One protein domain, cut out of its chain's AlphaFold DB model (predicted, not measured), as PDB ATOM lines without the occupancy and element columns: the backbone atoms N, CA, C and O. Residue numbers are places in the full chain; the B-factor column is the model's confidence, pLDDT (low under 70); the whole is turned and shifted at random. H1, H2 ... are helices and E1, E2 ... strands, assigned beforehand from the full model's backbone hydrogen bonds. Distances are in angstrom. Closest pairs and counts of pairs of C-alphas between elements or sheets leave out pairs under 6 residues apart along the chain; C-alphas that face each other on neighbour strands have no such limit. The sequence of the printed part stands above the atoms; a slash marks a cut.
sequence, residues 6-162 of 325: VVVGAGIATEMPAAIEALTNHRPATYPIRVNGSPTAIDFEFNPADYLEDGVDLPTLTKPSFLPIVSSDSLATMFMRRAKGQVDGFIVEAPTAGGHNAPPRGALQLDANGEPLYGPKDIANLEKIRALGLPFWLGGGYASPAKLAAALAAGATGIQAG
ATOM      1  N   VAL A   6     -32.308 -21.330  10.735       96.50
ATOM      2  CA  VAL A   6     -33.415 -22.245  10.445       96.50
ATOM      3  C   VAL A   6     -33.427 -23.298  11.546       96.50
ATOM      4  O   VAL A   6     -32.524 -24.132  11.633       96.50
ATOM      5  N   VAL A   7     -34.442 -23.229  12.407       96.50
ATOM      6  CA  VAL A   7     -34.622 -24.129  13.551       96.50
ATOM      7  C   VAL A   7     -35.791 -25.056  13.261       96.50
ATOM      8  O   VAL A   7     -36.884 -24.577  12.964       96.50
ATOM      9  N   VAL A   8     -35.577 -26.371  13.324       94.94
ATOM     10  CA  VAL A   8     -36.604 -27.348  12.917       94.94
ATOM     11  C   VAL A   8     -36.727 -28.482  13.915       94.94
ATOM     12  O   VAL A   8     -35.766 -29.209  14.158       94.94
ATOM     13  N   GLY A   9     -37.929 -28.643  14.467       90.75
ATOM     14  CA  GLY A   9     -38.320 -29.772  15.308       90.75
ATOM     15  C   GLY A   9     -39.363 -30.669  14.648       90.75
ATOM     16  O   GLY A   9     -39.652 -30.525  13.464       90.75
ATOM     17  N   ALA A  10     -39.914 -31.602  15.432       78.69
ATOM     18  CA  ALA A  10     -40.974 -32.530  15.020       78.69
ATOM     19  C   ALA A  10     -40.697 -33.246  13.679       78.69
ATOM     20  O   ALA A  10     -41.389 -33.060  12.682       78.69
ATOM     21  N   GLY A  11     -39.663 -34.092  13.656       83.56
ATOM     22  CA  GLY A  11     -39.275 -34.879  12.484       83.56
ATOM     23  C   GLY A  11     -37.770 -35.135  12.432       83.56
ATOM     24  O   GLY A  11     -37.032 -34.781  13.350       83.56
ATOM     25  N   ILE A  12     -37.304 -35.767  11.353       90.44
ATOM     26  CA  ILE A  12     -35.877 -36.001  11.082       90.44
ATOM     27  C   ILE A  12     -35.527 -35.317   9.758       90.44
ATOM     28  O   ILE A  12     -35.616 -35.912   8.688       90.44
ATOM     29  N   ALA A  13     -35.161 -34.038   9.829       92.88
ATOM     30  CA  ALA A  13     -34.923 -33.183   8.666       92.88
ATOM     31  C   ALA A  13     -33.463 -33.244   8.168       92.88
ATOM     32  O   ALA A  13     -32.798 -32.220   8.028       92.88
ATOM     33  N   THR A  14     -32.924 -34.446   7.929       95.56
ATOM     34  CA  THR A  14     -31.511 -34.620   7.521       95.56
ATOM     35  C   THR A  14     -31.189 -34.022   6.155       95.56
ATOM     36  O   THR A  14     -30.037 -33.704   5.892       95.56
ATOM     37  N   GLU A  15     -32.186 -33.844   5.297       95.81
ATOM     38  CA  GLU A  15     -32.026 -33.337   3.928       95.81
ATOM     39  C   GLU A  15     -32.040 -31.801   3.869       95.81
ATOM     40  O   GLU A  15     -31.588 -31.190   2.904       95.81
ATOM     41  N   MET A  16     -32.521 -31.155   4.933       95.62
ATOM     42  CA  MET A  16     -32.757 -29.716   4.962       95.62
ATOM     43  C   MET A  16     -31.499 -28.853   4.780       95.62
ATOM     44  O   MET A  16     -31.602 -27.850   4.075       95.62
ATOM     45  N   PRO A  17     -30.309 -29.214   5.301       96.69
ATOM     46  CA  PRO A  17     -29.091 -28.458   5.017       96.69
ATOM     47  C   PRO A  17     -28.758 -28.343   3.525       96.69
ATOM     48  O   PRO A  17     -28.312 -27.283   3.088       96.69
ATOM     49  N   ALA A  18     -29.000 -29.396   2.735       97.19
ATOM     50  CA  ALA A  18     -28.777 -29.377   1.289       97.19
ATOM     51  C   ALA A  18     -29.781 -28.457   0.594       97.19
ATOM     52  O   ALA A  18     -29.394 -27.678  -0.275       97.19
ATOM     53  N   ALA A  19     -31.051 -28.506   1.008       96.38
ATOM     54  CA  ALA A  19     -32.077 -27.610   0.487       96.38
ATOM     55  C   ALA A  19     -31.757 -26.140   0.813       96.38
ATOM     56  O   ALA A  19     -31.784 -25.300  -0.079       96.38
ATOM     57  N   ILE A  20     -31.365 -25.831   2.056       95.94
ATOM     58  CA  ILE A  20     -30.930 -24.484   2.463       95.94
ATOM     59  C   ILE A  20     -29.759 -24.007   1.594       95.94
ATOM     60  O   ILE A  20     -29.781 -22.881   1.097       95.94
ATOM     61  N   GLU A  21     -28.749 -24.855   1.387       96.25
ATOM     62  CA  GLU A  21     -27.594 -24.546   0.538       96.25
ATOM     63  C   GLU A  21     -28.011 -24.263  -0.912       96.25
ATOM     64  O   GLU A  21     -27.570 -23.279  -1.504       96.25
ATOM     65  N   ALA A  22     -28.862 -25.104  -1.502       96.44
ATOM     66  CA  ALA A  22     -29.328 -24.926  -2.873       96.44
ATOM     67  C   ALA A  22     -30.120 -23.620  -3.038       96.44
ATOM     68  O   ALA A  22     -29.769 -22.797  -3.885       96.44
ATOM     69  N   LEU A  23     -31.109 -23.388  -2.170       94.94
ATOM     70  CA  LEU A  23     -31.985 -22.215  -2.223       94.94
ATOM     71  C   LEU A  23     -31.240 -20.905  -1.954       94.94
ATOM     72  O   LEU A  23     -31.516 -19.904  -2.604       94.94
ATOM     73  N   THR A  24     -30.259 -20.905  -1.046       94.56
ATOM     74  CA  THR A  24     -29.412 -19.723  -0.794       94.56
ATOM     75  C   THR A  24     -28.646 -19.306  -2.055       94.56
ATOM     76  O   THR A  24     -28.413 -18.123  -2.286       94.56
ATOM     77  N   ASN A  25     -28.279 -20.275  -2.892       94.31
ATOM     78  CA  ASN A  25     -27.555 -20.049  -4.138       94.31
ATOM     79  C   ASN A  25     -28.482 -19.940  -5.365       94.31
ATOM     80  O   ASN A  25     -27.992 -20.039  -6.487       94.31
ATOM     81  N   HIS A  26     -29.798 -19.781  -5.170       94.00
ATOM     82  CA  HIS A  26     -30.805 -19.728  -6.244       94.00
ATOM     83  C   HIS A  26     -30.777 -20.940  -7.189       94.00
ATOM     84  O   HIS A  26     -31.048 -20.820  -8.381       94.00
ATOM     85  N   ARG A  27     -30.425 -22.120  -6.665       95.81
ATOM     86  CA  ARG A  27     -30.381 -23.383  -7.418       95.81
ATOM     87  C   ARG A  27     -31.613 -24.244  -7.123       95.81
ATOM     88  O   ARG A  27     -32.177 -24.113  -6.032       95.81
ATOM     89  N   PRO A  28     -31.983 -25.167  -8.034       97.25
ATOM     90  CA  PRO A  28     -32.968 -26.197  -7.740       97.25
ATOM     91  C   PRO A  28     -32.623 -26.949  -6.454       97.25
ATOM     92  O   PRO A  28     -31.477 -27.359  -6.246       97.25
ATOM     93  N   ALA A  29     -33.620 -27.111  -5.591       97.31
ATOM     94  CA  ALA A  29     -33.526 -27.849  -4.347       97.31
ATOM     95  C   ALA A  29     -34.439 -29.071  -4.411       97.31
ATOM     96  O   ALA A  29     -35.625 -28.952  -4.715       97.31
ATOM     97  N   THR A  30     -33.889 -30.232  -4.074       95.50
ATOM     98  CA  THR A  30     -34.631 -31.490  -4.002       95.50
ATOM     99  C   THR A  30     -34.801 -31.898  -2.544       95.50
ATOM    100  O   THR A  30     -33.851 -31.819  -1.761       95.50
ATOM    101  N   TYR A  31     -35.999 -32.343  -2.176       93.69
ATOM    102  CA  TYR A  31     -36.304 -32.838  -0.840       93.69
ATOM    103  C   TYR A  31     -37.136 -34.129  -0.926       93.69
ATOM    104  O   TYR A  31     -38.252 -34.095  -1.453       93.69
ATOM    105  N   PRO A  32     -36.647 -35.268  -0.405       92.81
ATOM    106  CA  PRO A  32     -37.404 -36.511  -0.417       92.81
ATOM    107  C   PRO A  32     -38.540 -36.454   0.606       92.81
ATOM    108  O   PRO A  32     -38.329 -36.243   1.805       92.81
ATOM    109  N   ILE A  33     -39.758 -36.702   0.142       89.56
ATOM    110  CA  ILE A  33     -40.951 -36.797   0.978       89.56
ATOM    111  C   ILE A  33     -41.332 -38.266   1.116       89.56
ATOM    112  O   ILE A  33     -41.453 -39.012   0.140       89.56
ATOM    113  N   ARG A  34     -41.530 -38.706   2.360       91.12
ATOM    114  CA  ARG A  34     -42.090 -40.028   2.630       91.12
ATOM    115  C   ARG A  34     -43.563 -40.025   2.233       91.12
ATOM    116  O   ARG A  34     -44.336 -39.223   2.748       91.12
ATOM    117  N   VAL A  35     -43.936 -40.955   1.364       93.75
ATOM    118  CA  VAL A  35     -45.309 -41.125   0.889       93.75
ATOM    119  C   VAL A  35     -45.853 -42.447   1.418       93.75
ATOM    120  O   VAL A  35     -45.283 -43.508   1.165       93.75
ATOM    121  N   ASN A  36     -46.942 -42.396   2.181       92.50
ATOM    122  CA  ASN A  36     -47.581 -43.589   2.726       92.50
ATOM    123  C   ASN A  36     -48.080 -44.497   1.594       92.50
ATOM    124  O   ASN A  36     -48.692 -44.034   0.634       92.50
ATOM    125  N   GLY A  37     -47.795 -45.795   1.700       91.31
ATOM    126  CA  GLY A  37     -48.064 -46.769   0.637       91.31
ATOM    127  C   GLY A  37     -46.977 -46.861  -0.442       91.31
ATOM    128  O   GLY A  37     -47.000 -47.808  -1.223       91.31
ATOM    129  N   SER A  38     -45.991 -45.955  -0.460       92.00
ATOM    130  CA  SER A  38     -44.816 -46.065  -1.333       92.00
ATOM    131  C   SER A  38     -43.659 -46.782  -0.615       92.00
ATOM    132  O   SER A  38     -43.371 -46.464   0.544       92.00
ATOM    133  N   PRO A  39     -42.950 -47.725  -1.271       86.56
ATOM    134  CA  PRO A  39     -41.774 -48.377  -0.692       86.56
ATOM    135  C   PRO A  39     -40.555 -47.444  -0.603       86.56
ATOM    136  O   PRO A  39     -39.631 -47.711   0.166       86.56
ATOM    137  N   THR A  40     -40.543 -46.357  -1.376       89.19
ATOM    138  CA  THR A  40     -39.459 -45.369  -1.427       89.19
ATOM    139  C   THR A  40     -40.001 -43.957  -1.234       89.19
ATOM    140  O   THR A  40     -41.162 -43.674  -1.537       89.19
ATOM    141  N   ALA A  41     -39.157 -43.056  -0.730       89.75
ATOM    142  CA  ALA A  41     -39.477 -41.634  -0.749       89.75
ATOM    143  C   ALA A  41     -39.591 -41.131  -2.198       89.75
ATOM    144  O   ALA A  41     -38.999 -41.718  -3.107       89.75
ATOM    145  N   ILE A  42     -40.368 -40.069  -2.387       90.62
ATOM    146  CA  ILE A  42     -40.513 -39.376  -3.667       90.62
ATOM    147  C   ILE A  42     -39.831 -38.024  -3.534       90.62
ATOM    148  O   ILE A  42     -40.103 -37.280  -2.592       90.62
ATOM    149  N   ASP A  43     -38.947 -37.724  -4.473       92.31
ATOM    150  CA  ASP A  43     -38.240 -36.454  -4.519       92.31
ATOM    151  C   ASP A  43     -39.180 -35.346  -4.998       92.31
ATOM    152  O   ASP A  43     -39.783 -35.439  -6.068       92.31
ATOM    153  N   PHE A  44     -39.303 -34.296  -4.190       90.44
ATOM    154  CA  PHE A  44     -39.938 -33.047  -4.587       90.44
ATOM    155  C   PHE A  44     -38.857 -32.037  -4.933       90.44
ATOM    156  O   PHE A  44     -37.968 -31.773  -4.124       90.44
ATOM    157  N   GLU A  45     -38.944 -31.474  -6.132       95.00
ATOM    158  CA  GLU A  45     -38.028 -30.444  -6.601       95.00
ATOM    159  C   GLU A  45     -38.713 -29.080  -6.585       95.00
ATOM    160  O   GLU A  45     -39.871 -28.936  -6.976       95.00
ATOM    161  N   PHE A  46     -37.974 -28.075  -6.130       95.50
ATOM    162  CA  PHE A  46     -38.329 -26.677  -6.279       95.50
ATOM    163  C   PHE A  46     -37.178 -25.942  -6.958       95.50
ATOM    164  O   PHE A  46     -36.068 -25.898  -6.422       95.50
ATOM    165  N   ASN A  47     -37.449 -25.339  -8.113       95.44
ATOM    166  CA  ASN A  47     -36.502 -24.502  -8.832       95.44
ATOM    167  C   ASN A  47     -36.915 -23.023  -8.729       95.44
ATOM    168  O   ASN A  47     -37.912 -22.634  -9.338       95.44
ATOM    169  N   PRO A  48     -36.159 -22.170  -8.004       93.00
ATOM    170  CA  PRO A  48     -36.466 -20.742  -7.903       93.00
ATOM    171  C   PRO A  48     -36.588 -20.037  -9.261       93.00
ATOM    172  O   PRO A  48     -37.365 -19.095  -9.387       93.00
ATOM    173  N   ALA A  49     -35.844 -20.496 -10.274       91.81
ATOM    174  CA  ALA A  49     -35.840 -19.890 -11.603       91.81
ATOM    175  C   ALA A  49     -37.187 -20.015 -12.335       91.81
ATOM    176  O   ALA A  49     -37.484 -19.178 -13.181       91.81
ATOM    177  N   ASP A  50     -38.021 -20.999 -11.982       93.88
ATOM    178  CA  ASP A  50     -39.337 -21.200 -12.608       93.88
ATOM    179  C   ASP A  50     -40.348 -20.104 -12.214       93.88
ATOM    180  O   ASP A  50     -41.401 -19.970 -12.836       93.88
ATOM    181  N   TYR A  51     -40.031 -19.320 -11.180       92.25
ATOM    182  CA  TYR A  51     -40.881 -18.266 -10.620       92.25
ATOM    183  C   TYR A  51     -40.255 -16.871 -10.741       92.25
ATOM    184  O   TYR A  51     -40.752 -15.919 -10.139       92.25
ATOM    185  N   LEU A  52     -39.144 -16.749 -11.471       90.81
ATOM    186  CA  LEU A  52     -38.456 -15.481 -11.670       90.81
ATOM    187  C   LEU A  52     -39.153 -14.674 -12.772       90.81
ATOM    188  O   LEU A  52     -39.342 -15.166 -13.881       90.81
ATOM    189  N   GLU A  53     -39.519 -13.427 -12.474       90.06
ATOM    190  CA  GLU A  53     -40.006 -12.494 -13.494       90.06
ATOM    191  C   GLU A  53     -38.854 -12.024 -14.398       90.06
ATOM    192  O   GLU A  53     -37.714 -11.853 -13.950       90.06
ATOM    193  N   ASP A  54     -39.153 -11.784 -15.676       89.06
ATOM    194  CA  ASP A  54     -38.161 -11.329 -16.651       89.06
ATOM    195  C   ASP A  54     -37.485 -10.020 -16.210       89.06
ATOM    196  O   ASP A  54     -38.137  -9.035 -15.858       89.06
ATOM    197  N   GLY A  55     -36.152  -9.988 -16.284       86.31
ATOM    198  CA  GLY A  55     -35.352  -8.804 -15.957       86.31
ATOM    199  C   GLY A  55     -35.110  -8.578 -14.461       86.31
ATOM    200  O   GLY A  55     -34.583  -7.525 -14.096       86.31
ATOM    201  N   VAL A  56     -35.462  -9.537 -13.600       88.19
ATOM    202  CA  VAL A  56     -35.158  -9.485 -12.164       88.19
ATOM    203  C   VAL A  56     -33.815 -10.151 -11.870       88.19
ATOM    204  O   VAL A  56     -33.654 -11.359 -12.030       88.19
ATOM    205  N   ASP A  57     -32.864  -9.370 -11.355       86.25
ATOM    206  CA  ASP A  57     -31.626  -9.899 -10.781       86.25
ATOM    207  C   ASP A  57     -31.850 -10.328  -9.326       86.25
ATOM    208  O   ASP A  57     -32.297  -9.549  -8.477       86.25
ATOM    209  N   LEU A  58     -31.505 -11.579  -9.015       87.12
ATOM    210  CA  LEU A  58     -31.641 -12.111  -7.665       87.12
ATOM    211  C   LEU A  58     -30.494 -11.628  -6.760       87.12
ATOM    212  O   LEU A  58     -29.321 -11.759  -7.123       87.12
ATOM    213  N   PRO A  59     -30.787 -11.113  -5.551       89.50
ATOM    214  CA  PRO A  59     -29.746 -10.664  -4.637       89.50
ATOM    215  C   PRO A  59     -28.949 -11.851  -4.091       89.50
ATOM    216  O   PRO A  59     -29.491 -12.940  -3.887       89.50
ATOM    217  N   THR A  60     -27.676 -11.638  -3.760       90.62
ATOM    218  CA  THR A  60     -26.906 -12.621  -2.986       90.62
ATOM    219  C   THR A  60     -27.556 -12.833  -1.621       90.62
ATOM    220  O   THR A  60     -27.884 -11.871  -0.923       90.62
ATOM    221  N   LEU A  61     -27.739 -14.095  -1.235       93.00
ATOM    222  CA  LEU A  61     -28.317 -14.460   0.051       93.00
ATOM    223  C   LEU A  61     -27.230 -14.932   1.016       93.00
ATOM    224  O   LEU A  61     -26.297 -15.637   0.632       93.00
ATOM    225  N   THR A  62     -27.383 -14.578   2.289       93.75
ATOM    226  CA  THR A  62     -26.596 -15.175   3.370       93.75
ATOM    227  C   THR A  62     -27.228 -16.502   3.757       93.75
ATOM    228  O   THR A  62     -28.429 -16.559   4.025       93.75
ATOM    229  N   LYS A  63     -26.420 -17.564   3.811       94.69
ATOM    230  CA  LYS A  63     -26.879 -18.875   4.264       94.69
ATOM    231  C   LYS A  63     -27.244 -18.817   5.755       94.69
ATOM    232  O   LYS A  63     -26.378 -18.451   6.551       94.69
ATOM    233  N   PRO A  64     -28.471 -19.191   6.155       96.56
ATOM    234  CA  PRO A  64     -28.814 -19.315   7.565       96.56
ATOM    235  C   PRO A  64     -28.151 -20.547   8.186       96.56
ATOM    236  O   PRO A  64     -28.024 -21.588   7.537       96.56
ATOM    237  N   SER A  65     -27.808 -20.453   9.468       97.31
ATOM    238  CA  SER A  65     -27.356 -21.602  10.251       97.31
ATOM    239  C   SER A  65     -28.503 -22.586  10.481       97.31
ATOM    240  O   SER A  65     -29.617 -22.176  10.816       97.31
ATOM    241  N   PHE A  66     -28.245 -23.885  10.350       97.94
ATOM    242  CA  PHE A  66     -29.247 -24.927  10.571       97.94
ATOM    243  C   PHE A  66     -29.109 -25.571  11.953       97.94
ATOM    244  O   PHE A  66     -28.079 -26.174  12.270       97.94
ATOM    245  N   LEU A  67     -30.178 -25.482  12.753       98.12
ATOM    246  CA  LEU A  67     -30.251 -25.994  14.122       98.12
ATOM    247  C   LEU A  67     -31.430 -26.979  14.268       98.12
ATOM    248  O   LEU A  67     -32.560 -26.557  14.533       98.12
ATOM    249  N   PRO A  68     -31.231 -28.297  14.105       98.00
ATOM    250  CA  PRO A  68     -32.281 -29.262  14.397       98.00
ATOM    251  C   PRO A  68     -32.593 -29.294  15.902       98.00
ATOM    252  O   PRO A  68     -31.690 -29.299  16.748       98.00
ATOM    253  N   ILE A  69     -33.884 -29.361  16.231       98.00
ATOM    254  CA  ILE A  69     -34.368 -29.636  17.583       98.00
ATOM    255  C   ILE A  69     -34.316 -31.147  17.811       98.00
ATOM    256  O   ILE A  69     -34.854 -31.936  17.031       98.00
ATOM    257  N   VAL A  70     -33.658 -31.561  18.889       97.69
ATOM    258  CA  VAL A  70     -33.430 -32.962  19.239       97.69
ATOM    259  C   VAL A  70     -33.837 -33.234  20.682       97.69
ATOM    260  O   VAL A  70     -33.527 -32.466  21.583       97.69
ATOM    261  N   SER A  71     -34.475 -34.376  20.922       95.94
ATOM    262  CA  SER A  71     -34.844 -34.821  22.275       95.94
ATOM    263  C   SER A  71     -33.804 -35.739  22.929       95.94
ATOM    264  O   SER A  71     -33.970 -36.156  24.071       95.94
ATOM    265  N   SER A  72     -32.731 -36.120  22.219       96.25
ATOM    266  CA  SER A  72     -31.714 -37.044  22.749       96.25
ATOM    267  C   SER A  72     -30.334 -36.882  22.108       96.25
ATOM    268  O   SER A  72     -30.206 -36.470  20.954       96.25
ATOM    269  N   ASP A  73     -29.298 -37.332  22.824       97.12
ATOM    270  CA  ASP A  73     -27.914 -37.439  22.336       97.12
ATOM    271  C   ASP A  73     -27.778 -38.377  21.134       97.12
ATOM    272  O   ASP A  73     -27.012 -38.113  20.202       97.12
ATOM    273  N   SER A  74     -28.564 -39.454  21.111       96.44
ATOM    274  CA  SER A  74     -28.584 -40.378  19.978       96.44
ATOM    275  C   SER A  74     -29.121 -39.733  18.699       96.44
ATOM    276  O   SER A  74     -28.589 -39.995  17.618       96.44
ATOM    277  N   LEU A  75     -30.127 -38.860  18.817       96.38
ATOM    278  CA  LEU A  75     -30.697 -38.148  17.677       96.38
ATOM    279  C   LEU A  75     -29.721 -37.087  17.149       96.38
ATOM    280  O   LEU A  75     -29.485 -37.035  15.945       96.38
ATOM    281  N   ALA A  76     -29.070 -36.334  18.041       97.69
ATOM    282  CA  ALA A  76     -28.007 -35.395  17.671       97.69
ATOM    283  C   ALA A  76     -26.844 -36.096  16.942       97.69
ATOM    284  O   ALA A  76     -26.425 -35.686  15.861       97.69
ATOM    285  N   THR A  77     -26.382 -37.230  17.482       97.81
ATOM    286  CA  THR A  77     -25.336 -38.058  16.857       97.81
ATOM    287  C   THR A  77     -25.755 -38.555  15.471       97.81
ATOM    288  O   THR A  77     -24.929 -38.661  14.565       97.81
ATOM    289  N   MET A  78     -27.035 -38.886  15.287       97.62
ATOM    290  CA  MET A  78     -27.558 -39.317  13.994       97.62
ATOM    291  C   MET A  78     -27.537 -38.177  12.972       97.62
ATOM    292  O   MET A  78     -27.070 -38.408  11.857       97.62
ATOM    293  N   PHE A  79     -27.935 -36.960  13.356       97.75
ATOM    294  CA  PHE A  79     -27.826 -35.781  12.492       97.75
ATOM    295  C   PHE A  79     -26.384 -35.538  12.040       97.75
ATOM    296  O   PHE A  79     -26.153 -35.422  10.841       97.75
ATOM    297  N   MET A  80     -25.408 -35.601  12.952       96.75
ATOM    298  CA  MET A  80     -23.983 -35.457  12.606       96.75
ATOM    299  C   MET A  80     -23.496 -36.459  11.553       96.75
ATOM    300  O   MET A  80     -22.547 -36.186  10.826       96.75
ATOM    301  N   ARG A  81     -24.115 -37.641  11.481       96.75
ATOM    302  CA  ARG A  81     -23.719 -38.709  10.552       96.75
ATOM    303  C   ARG A  81     -24.503 -38.702   9.247       96.75
ATOM    304  O   ARG A  81     -23.997 -39.209   8.250       96.75
ATOM    305  N   ARG A  82     -25.762 -38.258   9.273       97.00
ATOM    306  CA  ARG A  82     -26.719 -38.467   8.174       97.00
ATOM    307  C   ARG A  82     -27.179 -37.190   7.489       97.00
ATOM    308  O   ARG A  82     -27.727 -37.302   6.396       97.00
ATOM    309  N   ALA A  83     -26.974 -36.022   8.094       97.06
ATOM    310  CA  ALA A  83     -27.353 -34.759   7.479       97.06
ATOM    311  C   ALA A  83     -26.641 -34.560   6.131       97.06
ATOM    312  O   ALA A  83     -25.443 -34.816   5.991       97.06
ATOM    313  N   LYS A  84     -27.385 -34.100   5.126       96.38
ATOM    314  CA  LYS A  84     -26.873 -33.770   3.796       96.38
ATOM    315  C   LYS A  84     -26.371 -32.341   3.780       96.38
ATOM    316  O   LYS A  84     -26.989 -31.454   3.215       96.38
ATOM    317  N   GLY A  85     -25.248 -32.113   4.444       95.19
ATOM    318  CA  GLY A  85     -24.650 -30.793   4.566       95.19
ATOM    319  C   GLY A  85     -24.405 -30.427   6.018       95.19
ATOM    320  O   GLY A  85     -24.296 -31.290   6.887       95.19
ATOM    321  N   GLN A  86     -24.267 -29.131   6.255       95.31
ATOM    322  CA  GLN A  86     -23.805 -28.611   7.530       95.31
ATOM    323  C   GLN A  86     -24.933 -28.545   8.565       95.31
ATOM    324  O   GLN A  86     -26.018 -28.043   8.286       95.31
ATOM    325  N   VAL A  87     -24.641 -29.046   9.764       97.94
ATOM    326  CA  VAL A  87     -25.404 -28.782  10.984       97.94
ATOM    327  C   VAL A  87     -24.565 -27.824  11.816       97.94
ATOM    328  O   VAL A  87     -23.388 -28.096  12.047       97.94
ATOM    329  N   ASP A  88     -25.153 -26.712  12.244       98.25
ATOM    330  CA  ASP A  88     -24.416 -25.622  12.896       98.25
ATOM    331  C   ASP A  88     -24.543 -25.644  14.423       98.25
ATOM    332  O   ASP A  88     -23.810 -24.951  15.123       98.25
ATOM    333  N   GLY A  89     -25.449 -26.464  14.953       98.44
ATOM    334  CA  GLY A  89     -25.691 -26.632  16.379       98.44
ATOM    335  C   GLY A  89     -26.982 -27.396  16.643       98.44
ATOM    336  O   GLY A  89     -27.618 -27.882  15.714       98.44
ATOM    337  N   PHE A  90     -27.380 -27.500  17.909       98.62
ATOM    338  CA  PHE A  90     -28.582 -28.237  18.309       98.62
ATOM    339  C   PHE A  90     -29.428 -27.462  19.310       98.62
ATOM    340  O   PHE A  90     -28.901 -26.890  20.260       98.62
ATOM    341  N   ILE A  91     -30.750 -27.535  19.175       98.50
ATOM    342  CA  ILE A  91     -31.643 -27.244  20.299       98.50
ATOM    343  C   ILE A  91     -31.967 -28.576  20.972       98.50
ATOM    344  O   ILE A  91     -32.603 -29.435  20.371       98.50
ATOM    345  N   VAL A  92     -31.515 -28.777  22.206       98.38
ATOM    346  CA  VAL A  92     -31.835 -29.970  22.994       98.38
ATOM    347  C   VAL A  92     -33.090 -29.682  23.805       98.38
ATOM    348  O   VAL A  92     -33.052 -28.917  24.770       98.38
ATOM    349  N   GLU A  93     -34.206 -30.273  23.401       97.44
ATOM    350  CA  GLU A  93     -35.523 -29.948  23.945       97.44
ATOM    351  C   GLU A  93     -36.067 -31.071  24.832       97.44
ATOM    352  O   GLU A  93     -36.161 -32.231  24.424       97.44
ATOM    353  N   ALA A  94     -36.414 -30.713  26.068       96.56
ATOM    354  CA  ALA A  94     -37.039 -31.606  27.032       96.56
ATOM    355  C   ALA A  94     -38.544 -31.789  26.744       96.56
ATOM    356  O   ALA A  94     -39.181 -30.875  26.217       96.56
ATOM    357  N   PRO A  95     -39.165 -32.907  27.177       96.06
ATOM    358  CA  PRO A  95     -40.604 -33.149  26.996       96.06
ATOM    359  C   PRO A  95     -41.512 -32.161  27.750       96.06
ATOM    360  O   PRO A  95     -42.728 -32.200  27.605       96.06
ATOM    361  N   THR A  96     -40.933 -31.265  28.550       96.94
ATOM    362  CA  THR A  96     -41.627 -30.157  29.213       96.94
ATOM    363  C   THR A  96     -41.845 -28.947  28.300       96.94
ATOM    364  O   THR A  96     -42.522 -27.997  28.696       96.94
ATOM    365  N   ALA A  97     -41.258 -28.930  27.100       97.69
ATOM    366  CA  ALA A  97     -41.465 -27.871  26.119       97.69
ATOM    367  C   ALA A  97     -42.890 -27.884  25.555       97.69
ATOM    368  O   ALA A  97     -43.500 -28.943  25.420       97.69
ATOM    369  N   GLY A  98     -43.395 -26.694  25.219       97.44
ATOM    370  CA  GLY A  98     -44.663 -26.528  24.510       97.44
ATOM    371  C   GLY A  98     -44.585 -27.023  23.065       97.44
ATOM    372  O   GLY A  98     -43.506 -27.254  22.530       97.44
ATOM    373  N   GLY A  99     -45.737 -27.135  22.413       96.69
ATOM    374  CA  GLY A  99     -45.865 -27.628  21.047       96.69
ATOM    375  C   GLY A  99     -45.810 -29.151  20.964       96.69
ATOM    376  O   GLY A  99     -46.295 -29.861  21.846       96.69
ATOM    377  N   HIS A 100     -45.255 -29.658  19.867       96.38
ATOM    378  CA  HIS A 100     -45.033 -31.087  19.670       96.38
ATOM    379  C   HIS A 100     -43.893 -31.601  20.540       96.38
ATOM    380  O   HIS A 100     -42.815 -31.017  20.564       96.38
ATOM    381  N   ASN A 101     -44.083 -32.759  21.165       94.31
ATOM    382  CA  ASN A 101     -43.005 -33.474  21.836       94.31
ATOM    383  C   ASN A 101     -42.636 -34.739  21.069       94.31
ATOM    384  O   ASN A 101     -43.480 -35.379  20.439       94.31
ATOM    385  N   ALA A 102     -41.367 -35.133  21.157       93.00
ATOM    386  CA  ALA A 102     -40.974 -36.476  20.759       93.00
ATOM    387  C   ALA A 102     -41.745 -37.505  21.611       93.00
ATOM    388  O   ALA A 102     -41.870 -37.293  22.816       93.00
ATOM    389  N   PRO A 103     -42.228 -38.620  21.038       93.00
ATOM    390  CA  PRO A 103     -42.824 -39.687  21.833       93.00
ATOM    391  C   PRO A 103     -41.829 -40.232  22.874       93.00
ATOM    392  O   PRO A 103     -40.629 -40.293  22.572       93.00
ATOM    393  N   PRO A 104     -42.296 -40.685  24.054       94.00
ATOM    394  CA  PRO A 104     -41.429 -41.345  25.021       94.00
ATOM    395  C   PRO A 104     -40.706 -42.548  24.417       94.00
ATOM    396  O   PRO A 104     -41.250 -43.301  23.601       94.00
ATOM    397  N   ARG A 105     -39.464 -42.769  24.837       92.62
ATOM    398  CA  ARG A 105     -38.633 -43.856  24.327       92.62
ATOM    399  C   ARG A 105     -39.037 -45.191  24.934       92.62
ATOM    400  O   ARG A 105     -38.614 -45.559  26.031       92.62
ATOM    401  N   GLY A 106     -39.735 -45.987  24.137       90.69
ATOM    402  CA  GLY A 106     -40.133 -47.349  24.474       90.69
ATOM    403  C   GLY A 106     -41.577 -47.602  24.073       90.69
ATOM    404  O   GLY A 106     -42.108 -46.933  23.191       90.69
ATOM    405  N   ALA A 107     -42.205 -48.584  24.718       90.38
ATOM    406  CA  ALA A 107     -43.647 -48.746  24.612       90.38
ATOM    407  C   ALA A 107     -44.339 -47.551  25.278       90.38
ATOM    408  O   ALA A 107     -43.949 -47.157  26.378       90.38
ATOM    409  N   LEU A 108     -45.361 -47.001  24.618       93.00
ATOM    410  CA  LEU A 108     -46.169 -45.927  25.183       93.00
ATOM    411  C   LEU A 108     -46.843 -46.425  26.467       93.00
ATOM    412  O   LEU A 108     -47.557 -47.427  26.456       93.00
ATOM    413  N   GLN A 109     -46.606 -45.710  27.560       95.81
ATOM    414  CA  GLN A 109     -47.301 -45.888  28.827       95.81
ATOM    415  C   GLN A 109     -47.965 -44.565  29.174       95.81
ATOM    416  O   GLN A 109     -47.359 -43.511  28.982       95.81
ATOM    417  N   LEU A 110     -49.203 -44.633  29.650       96.56
ATOM    418  CA  LEU A 110     -49.974 -43.463  30.044       96.56
ATOM    419  C   LEU A 110     -50.106 -43.424  31.565       96.56
ATOM    420  O   LEU A 110     -50.177 -44.472  32.214       96.56
ATOM    421  N   ASP A 111     -50.126 -42.221  32.121       95.44
ATOM    422  CA  ASP A 111     -50.438 -41.999  33.525       95.44
ATOM    423  C   ASP A 111     -51.956 -42.109  33.793       95.44
ATOM    424  O   ASP A 111     -52.758 -42.399  32.901       95.44
ATOM    425  N   ALA A 112     -52.370 -41.867  35.039       94.56
ATOM    426  CA  ALA A 112     -53.784 -41.906  35.426       94.56
ATOM    427  C   ALA A 112     -54.649 -40.829  34.736       94.56
ATOM    428  O   ALA A 112     -55.873 -40.954  34.726       94.56
ATOM    429  N   ASN A 113     -54.030 -39.790  34.170       91.12
ATOM    430  CA  ASN A 113     -54.692 -38.709  33.443       91.12
ATOM    431  C   ASN A 113     -54.674 -38.923  31.919       91.12
ATOM    432  O   ASN A 113     -55.222 -38.096  31.191       91.12
ATOM    433  N   GLY A 114     -54.073 -40.014  31.431       93.44
ATOM    434  CA  GLY A 114     -53.955 -40.309  30.002       93.44
ATOM    435  C   GLY A 114     -52.782 -39.611  29.301       93.44
ATOM    436  O   GLY A 114     -52.744 -39.588  28.068       93.44
ATOM    437  N   GLU A 115     -51.828 -39.057  30.053       96.38
ATOM    438  CA  GLU A 115     -50.638 -38.388  29.519       96.38
ATOM    439  C   GLU A 115     -49.464 -39.369  29.357       96.38
ATOM    440  O   GLU A 115     -49.285 -40.258  30.194       96.38
ATOM    441  N   PRO A 116     -48.628 -39.236  28.308       96.19
ATOM    442  CA  PRO A 116     -47.435 -40.061  28.138       96.19
ATOM    443  C   PRO A 116     -46.453 -39.966  29.309       96.19
ATOM    444  O   PRO A 116     -46.039 -38.878  29.709       96.19
ATOM    445  N   LEU A 117     -46.000 -41.121  29.795       95.88
ATOM    446  CA  LEU A 117     -44.949 -41.221  30.801       95.88
ATOM    447  C   LEU A 117     -43.565 -41.150  30.148       95.88
ATOM    448  O   LEU A 117     -43.150 -42.065  29.437       95.88
ATOM    449  N   TYR A 118     -42.835 -40.076  30.445       95.69
ATOM    450  CA  TYR A 118     -41.422 -39.918  30.097       95.69
ATOM    451  C   TYR A 118     -40.536 -40.429  31.235       95.69
ATOM    452  O   TYR A 118     -40.795 -40.172  32.411       95.69
ATOM    453  N   GLY A 119     -39.479 -41.159  30.891       94.25
ATOM    454  CA  GLY A 119     -38.566 -41.776  31.847       94.25
ATOM    455  C   GLY A 119     -37.112 -41.323  31.685       94.25
ATOM    456  O   GLY A 119     -36.788 -40.490  30.842       94.25
ATOM    457  N   PRO A 120     -36.174 -41.929  32.437       94.31
ATOM    458  CA  PRO A 120     -34.755 -41.566  32.387       94.31
ATOM    459  C   PRO A 120     -34.112 -41.660  30.994       94.31
ATOM    460  O   PRO A 120     -33.100 -41.017  30.739       94.31
ATOM    461  N   LYS A 121     -34.682 -42.460  30.083       93.06
ATOM    462  CA  LYS A 121     -34.199 -42.592  28.697       93.06
ATOM    463  C   LYS A 121     -34.525 -41.380  27.823       93.06
ATOM    464  O   LYS A 121     -33.874 -41.218  26.788       93.06
ATOM    465  N   ASP A 122     -35.508 -40.584  28.230       94.81
ATOM    466  CA  ASP A 122     -35.967 -39.365  27.557       94.81
ATOM    467  C   ASP A 122     -35.174 -38.128  27.999       94.81
ATOM    468  O   ASP A 122     -35.357 -37.041  27.460       94.81
ATOM    469  N   ILE A 123     -34.257 -38.292  28.959       96.12
ATOM    470  CA  ILE A 123     -33.324 -37.250  29.377       96.12
ATOM    471  C   ILE A 123     -32.070 -37.354  28.506       96.12
ATOM    472  O   ILE A 123     -31.330 -38.340  28.565       96.12
ATOM    473  N   ALA A 124     -31.823 -36.330  27.691       96.94
ATOM    474  CA  ALA A 124     -30.634 -36.258  26.853       96.94
ATOM    475  C   ALA A 124     -29.350 -36.206  27.700       96.94
ATOM    476  O   ALA A 124     -29.247 -35.442  28.662       96.94
ATOM    477  N   ASN A 125     -28.333 -36.981  27.315       97.88
ATOM    478  CA  ASN A 125     -27.025 -36.906  27.961       97.88
ATOM    479  C   ASN A 125     -26.233 -35.693  27.434       97.88
ATOM    480  O   ASN A 125     -25.706 -35.721  26.319       97.88
ATOM    481  N   LEU A 126     -26.122 -34.643  28.253       98.06
ATOM    482  CA  LEU A 126     -25.474 -33.385  27.864       98.06
ATOM    483  C   LEU A 126     -23.960 -33.513  27.646       98.06
ATOM    484  O   LEU A 126     -23.411 -32.828  26.786       98.06
ATOM    485  N   GLU A 127     -23.276 -34.416  28.353       98.00
ATOM    486  CA  GLU A 127     -21.842 -34.650  28.132       98.00
ATOM    487  C   GLU A 127     -21.578 -35.183  26.724       98.00
ATOM    488  O   GLU A 127     -20.644 -34.740  26.056       98.00
ATOM    489  N   LYS A 128     -22.433 -36.097  26.251       98.31
ATOM    490  CA  LYS A 128     -22.361 -36.627  24.887       98.31
ATOM    491  C   LYS A 128     -22.725 -35.587  23.840       98.31
ATOM    492  O   LYS A 128     -22.064 -35.555  22.809       98.31
ATOM    493  N   ILE A 129     -23.731 -34.744  24.096       98.44
ATOM    494  CA  ILE A 129     -24.059 -33.616  23.209       98.44
ATOM    495  C   ILE A 129     -22.838 -32.706  23.064       98.44
ATOM    496  O   ILE A 129     -22.395 -32.446  21.951       98.44
ATOM    497  N   ARG A 130     -22.235 -32.297  24.184       98.12
ATOM    498  CA  ARG A 130     -21.031 -31.459  24.190       98.12
ATOM    499  C   ARG A 130     -19.863 -32.115  23.452       98.12
ATOM    500  O   ARG A 130     -19.132 -31.436  22.737       98.12
ATOM    501  N   ALA A 131     -19.696 -33.431  23.585       97.94
ATOM    502  CA  ALA A 131     -18.651 -34.181  22.890       97.94
ATOM    503  C   ALA A 131     -18.798 -34.184  21.353       97.94
ATOM    504  O   ALA A 131     -17.836 -34.524  20.668       97.94
ATOM    505  N   LEU A 132     -19.954 -33.784  20.799       97.81
ATOM    506  CA  LEU A 132     -20.124 -33.582  19.353       97.81
ATOM    507  C   LEU A 132     -19.376 -32.342  18.832       97.81
ATOM    508  O   LEU A 132     -19.171 -32.233  17.626       97.81
ATOM    509  N   GLY A 133     -18.965 -31.424  19.713       97.94
ATOM    510  CA  GLY A 133     -18.147 -30.261  19.357       97.94
ATOM    511  C   GLY A 133     -18.895 -29.110  18.673       97.94
ATOM    512  O   GLY A 133     -18.247 -28.176  18.212       97.94
ATOM    513  N   LEU A 134     -20.230 -29.156  18.616       98.38
ATOM    514  CA  LEU A 134     -21.082 -28.073  18.110       98.38
ATOM    515  C   LEU A 134     -21.777 -27.321  19.259       98.38
ATOM    516  O   LEU A 134     -22.011 -27.921  20.315       98.38
ATOM    517  N   PRO A 135     -22.135 -26.033  19.076       98.62
ATOM    518  CA  PRO A 135     -22.924 -25.300  20.060       98.62
ATOM    519  C   PRO A 135     -24.304 -25.939  20.241       98.62
ATOM    520  O   PRO A 135     -24.878 -26.523  19.315       98.62
ATOM    521  N   PHE A 136     -24.853 -25.818  21.445       98.81
ATOM    522  CA  PHE A 136     -26.195 -26.309  21.738       98.81
ATOM    523  C   PHE A 136     -26.922 -25.420  22.740       98.81
ATOM    524  O   PHE A 136     -26.301 -24.788  23.593       98.81
ATOM    525  N   TRP A 137     -28.247 -25.397  22.653       98.69
ATOM    526  CA  TRP A 137     -29.130 -24.668  23.562       98.69
ATOM    527  C   TRP A 137     -30.091 -25.637  24.238       98.69
ATOM    528  O   TRP A 137     -30.453 -26.652  23.650       98.69
ATOM    529  N   LEU A 138     -30.509 -25.332  25.467       98.69
ATOM    530  CA  LEU A 138     -31.468 -26.157  26.206       98.69
ATOM    531  C   LEU A 138     -32.870 -25.544  26.168       98.69
ATOM    532  O   LEU A 138     -33.047 -24.371  26.493       98.69
ATOM    533  N   GLY A 139     -33.865 -26.338  25.776       97.69
ATOM    534  CA  GLY A 139     -35.275 -25.955  25.702       97.69
ATOM    535  C   GLY A 139     -36.169 -26.823  26.591       97.69
ATOM    536  O   GLY A 139     -35.815 -27.949  26.939       97.69
ATOM    537  N   GLY A 140     -37.341 -26.295  26.953       96.81
ATOM    538  CA  GLY A 140     -38.321 -26.972  27.816       96.81
ATOM    539  C   GLY A 140     -38.066 -26.751  29.310       96.81
ATOM    540  O   GLY A 140     -37.274 -27.448  29.935       96.81
ATOM    541  N   GLY A 141     -38.747 -25.763  29.901       95.88
ATOM    542  CA  GLY A 141     -38.619 -25.452  31.335       95.88
ATOM    543  C   GLY A 141     -37.284 -24.809  31.741       95.88
ATOM    544  O   GLY A 141     -36.840 -24.971  32.876       95.88
ATOM    545  N   TYR A 142     -36.626 -24.103  30.814       97.19
ATOM    546  CA  TYR A 142     -35.357 -23.400  31.057       97.19
ATOM    547  C   TYR A 142     -35.493 -21.876  31.190       97.19
ATOM    548  O   TYR A 142     -34.487 -21.183  31.312       97.19
ATOM    549  N   ALA A 143     -36.715 -21.342  31.180       96.75
ATOM    550  CA  ALA A 143     -36.971 -19.903  31.195       96.75
ATOM    551  C   ALA A 143     -36.868 -19.294  32.608       96.75
ATOM    552  O   ALA A 143     -37.846 -18.774  33.133       96.75
ATOM    553  N   SER A 144     -35.685 -19.357  33.219       97.00
ATOM    554  CA  SER A 144     -35.345 -18.599  34.430       97.00
ATOM    555  C   SER A 144     -33.837 -18.317  34.501       97.00
ATOM    556  O   SER A 144     -33.056 -19.074  33.911       97.00
ATOM    557  N   PRO A 145     -33.391 -17.294  35.256       97.50
ATOM    558  CA  PRO A 145     -31.962 -16.982  35.404       97.50
ATOM    559  C   PRO A 145     -31.150 -18.166  35.932       97.50
ATOM    560  O   PRO A 145     -30.087 -18.504  35.413       97.50
ATOM    561  N   ALA A 146     -31.699 -18.878  36.920       97.25
ATOM    562  CA  ALA A 146     -31.061 -20.057  37.495       97.25
ATOM    563  C   ALA A 146     -30.902 -21.190  36.468       97.25
ATOM    564  O   ALA A 146     -29.870 -21.862  36.434       97.25
ATOM    565  N   LYS A 147     -31.907 -21.405  35.609       97.31
ATOM    566  CA  LYS A 147     -31.849 -22.419  34.550       97.31
ATOM    567  C   LYS A 147     -30.906 -22.023  33.419       97.31
ATOM    568  O   LYS A 147     -30.204 -22.899  32.917       97.31
ATOM    569  N   LEU A 148     -30.836 -20.741  33.062       98.38
ATOM    570  CA  LEU A 148     -29.835 -20.230  32.128       98.38
ATOM    571  C   LEU A 148     -28.419 -20.463  32.669       98.38
ATOM    572  O   LEU A 148     -27.597 -21.069  31.984       98.38
ATOM    573  N   ALA A 149     -28.150 -20.071  33.916       98.38
ATOM    574  CA  ALA A 149     -26.854 -20.296  34.556       98.38
ATOM    575  C   ALA A 149     -26.488 -21.791  34.602       98.38
ATOM    576  O   ALA A 149     -25.359 -22.166  34.285       98.38
ATOM    577  N   ALA A 150     -27.451 -22.660  34.928       98.00
ATOM    578  CA  ALA A 150     -27.254 -24.108  34.917       98.00
ATOM    579  C   ALA A 150     -26.960 -24.657  33.508       98.00
ATOM    580  O   ALA A 150     -26.093 -25.517  33.360       98.00
ATOM    581  N   ALA A 151     -27.642 -24.155  32.472       98.31
ATOM    582  CA  ALA A 151     -27.388 -24.539  31.085       98.31
ATOM    583  C   ALA A 151     -25.961 -24.166  30.655       98.31
ATOM    584  O   ALA A 151     -25.235 -25.009  30.125       98.31
ATOM    585  N   LEU A 152     -25.531 -22.935  30.952       98.56
ATOM    586  CA  LEU A 152     -24.174 -22.461  30.666       98.56
ATOM    587  C   LEU A 152     -23.118 -23.285  31.418       98.56
ATOM    588  O   LEU A 152     -22.127 -23.709  30.825       98.56
ATOM    589  N   ALA A 153     -23.349 -23.591  32.700       98.19
ATOM    590  CA  ALA A 153     -22.458 -24.440  33.496       98.19
ATOM    591  C   ALA A 153     -22.354 -25.877  32.949       98.19
ATOM    592  O   ALA A 153     -21.299 -26.505  33.049       98.19
ATOM    593  N   ALA A 154     -23.421 -26.387  32.325       97.25
ATOM    594  CA  ALA A 154     -23.425 -27.674  31.628       97.25
ATOM    595  C   ALA A 154     -22.729 -27.631  30.249       97.25
ATOM    596  O   ALA A 154     -22.606 -28.662  29.584       97.25
ATOM    597  N   GLY A 155     -22.248 -26.461  29.819       98.00
ATOM    598  CA  GLY A 155     -21.550 -26.254  28.551       98.00
ATOM    599  C   GLY A 155     -22.460 -25.908  27.373       98.00
ATOM    600  O   GLY A 155     -21.982 -25.938  26.240       98.00
ATOM    601  N   ALA A 156     -23.738 -25.598  27.614       98.56
ATOM    602  CA  ALA A 156     -24.615 -25.057  26.582       98.56
ATOM    603  C   ALA A 156     -24.191 -23.628  26.209       98.56
ATOM    604  O   ALA A 156     -23.628 -22.893  27.016       98.56
ATOM    605  N   THR A 157     -24.515 -23.214  24.989       98.38
ATOM    606  CA  THR A 157     -24.355 -21.838  24.502       98.38
ATOM    607  C   THR A 157     -25.462 -20.917  25.027       98.38
ATOM    608  O   THR A 157     -25.276 -19.706  25.095       98.38
ATOM    609  N   GLY A 158     -26.608 -21.476  25.421       98.19
ATOM    610  CA  GLY A 158     -27.724 -20.732  25.997       98.19
ATOM    611  C   GLY A 158     -28.978 -21.590  26.155       98.19
ATOM    612  O   GLY A 158     -28.901 -22.816  26.280       98.19
ATOM    613  N   ILE A 159     -30.143 -20.942  26.124       98.50
ATOM    614  CA  ILE A 159     -31.457 -21.585  26.261       98.50
ATOM    615  C   ILE A 159     -32.400 -21.218  25.111       98.50
ATOM    616  O   ILE A 159     -32.216 -20.195  24.454       98.50
ATOM    617  N   GLN A 160     -33.438 -22.031  24.920       97.69
ATOM    618  CA  GLN A 160     -34.633 -21.714  24.139       97.69
ATOM    619  C   GLN A 160     -35.825 -21.557  25.095       97.69
ATOM    620  O   GLN A 160     -36.138 -22.468  25.866       97.69
ATOM    621  N   ALA A 161     -36.515 -20.417  25.031       97.75
ATOM    622  CA  ALA A 161     -37.703 -20.130  25.836       97.75
ATOM    623  C   ALA A 161     -38.899 -19.811  24.926       97.75
ATOM    624  O   ALA A 161     -38.799 -18.952  24.060       97.75
ATOM    625  N   GLY A 162     -40.019 -20.515  25.126       97.50
ATOM    626  CA  GLY A 162     -41.248 -20.348  24.336       97.50
ATOM    627  C   GLY A 162     -42.392 -19.742  25.147       97.50
ATOM    628  O   GLY A 162     -42.780 -18.607  24.907       97.50
TER     629      GLY A 162
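Overview. This is residues 6 to 162 of the 325 residues of the protein "Nitronate monooxygenase" of Lentisphaerae bacterium (UniProt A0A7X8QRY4). A sheet of five parallel strands, curled like part of a barrel, has H3, H4 and H5 packed along its outside; at its E1 and E4 side, H1 lies between this sheet and a separate hairpin, E2 and E3. Beyond the hairpin, residues 51 to 57 stick out as a free loop, and at the other end of the length the long link 94 to 125 reaches Ala 112. The printed part has 157 residues, under half in named elements, in the order E1 H1 E2 E3 H2 E4 H3 E5 H4 E6 H5 E7; the large sheet runs E1 E4 E5 E6 E7. The class is mixed, helices and strands; the whole is loose, with a radius of gyration of the C-alphas of 18.6 A and spans of 60 by 42 by 27 A.

Along the chain. E1, residues 6 to 8, begins at C-alpha 6 (-33.415, -22.245, 10.445). H1 is residues 16 to 24, 12.0 A long; E2 is 29 to 33, 12.8 A; E3 is 42 to 46, 13.1 A; H2 is 48 to 51. E4, residues 65 to 70, spans 15.7 A from C-alpha 65 (-27.356, -21.602, 10.251). H3 is 73 to 82, 14.2 A; E5 is 90 to 93; H4 is 126 to 131; E6 is 136 to 139; H5 is 145 to 153, 12.2 A. E7, residues 158 to 160, ends at C-alpha 160 (-34.633, -21.714, 24.139).

Arrangement. The large sheet is strongly twisted, with edge strands E1 and E7. Across its parallel pairs, N 6 and O 65 are 2.8 A apart, N 70 and O 91 2.8 A, N 137 and O 90 2.9 A, and N 160 and O 138 2.8 A, within hydrogen-bond range. E4 H3 E5, E5 H4 E6 and E6 H5 E7 are strand-helix-strand units, parallel neighbours joined through a helix, with right-handed crossovers. H3 and H5 on one face of the sheet make two layers, helices over a sheet. H3 is over E4 at a height over the sheet of 9.6 A, on a local plane fitted to just 6 C-alphas; H5 is over E7 at 8.3 A. H4 only grazes the sheet and touches H3, closest at the C-alphas of Asp 73 and Ile 129, 5.5 A. H1 only grazes the sheet with residues 16 to 20; its closest C-alphas to E2 are Ala 19 and Ala 29, 5.1 A. E2 and E3 are an antiparallel hairpin, with N 31 and O 44 2.8 A apart; both are apart from E4. H2 is not on the large sheet. In H1, H3, H4 and H5 every O i to N i+4 pair is within hydrogen-bond range; H2 is too short for one.

Size, cuts and confidence. The farthest C-alphas, Gly 55 and Ala 112, are 63.8 A apart. The printed part has no cut; the links H2 to E4 and E5 to H4 are long. Mean pLDDT of the printed part is 95.2, and no printed residue is under 70.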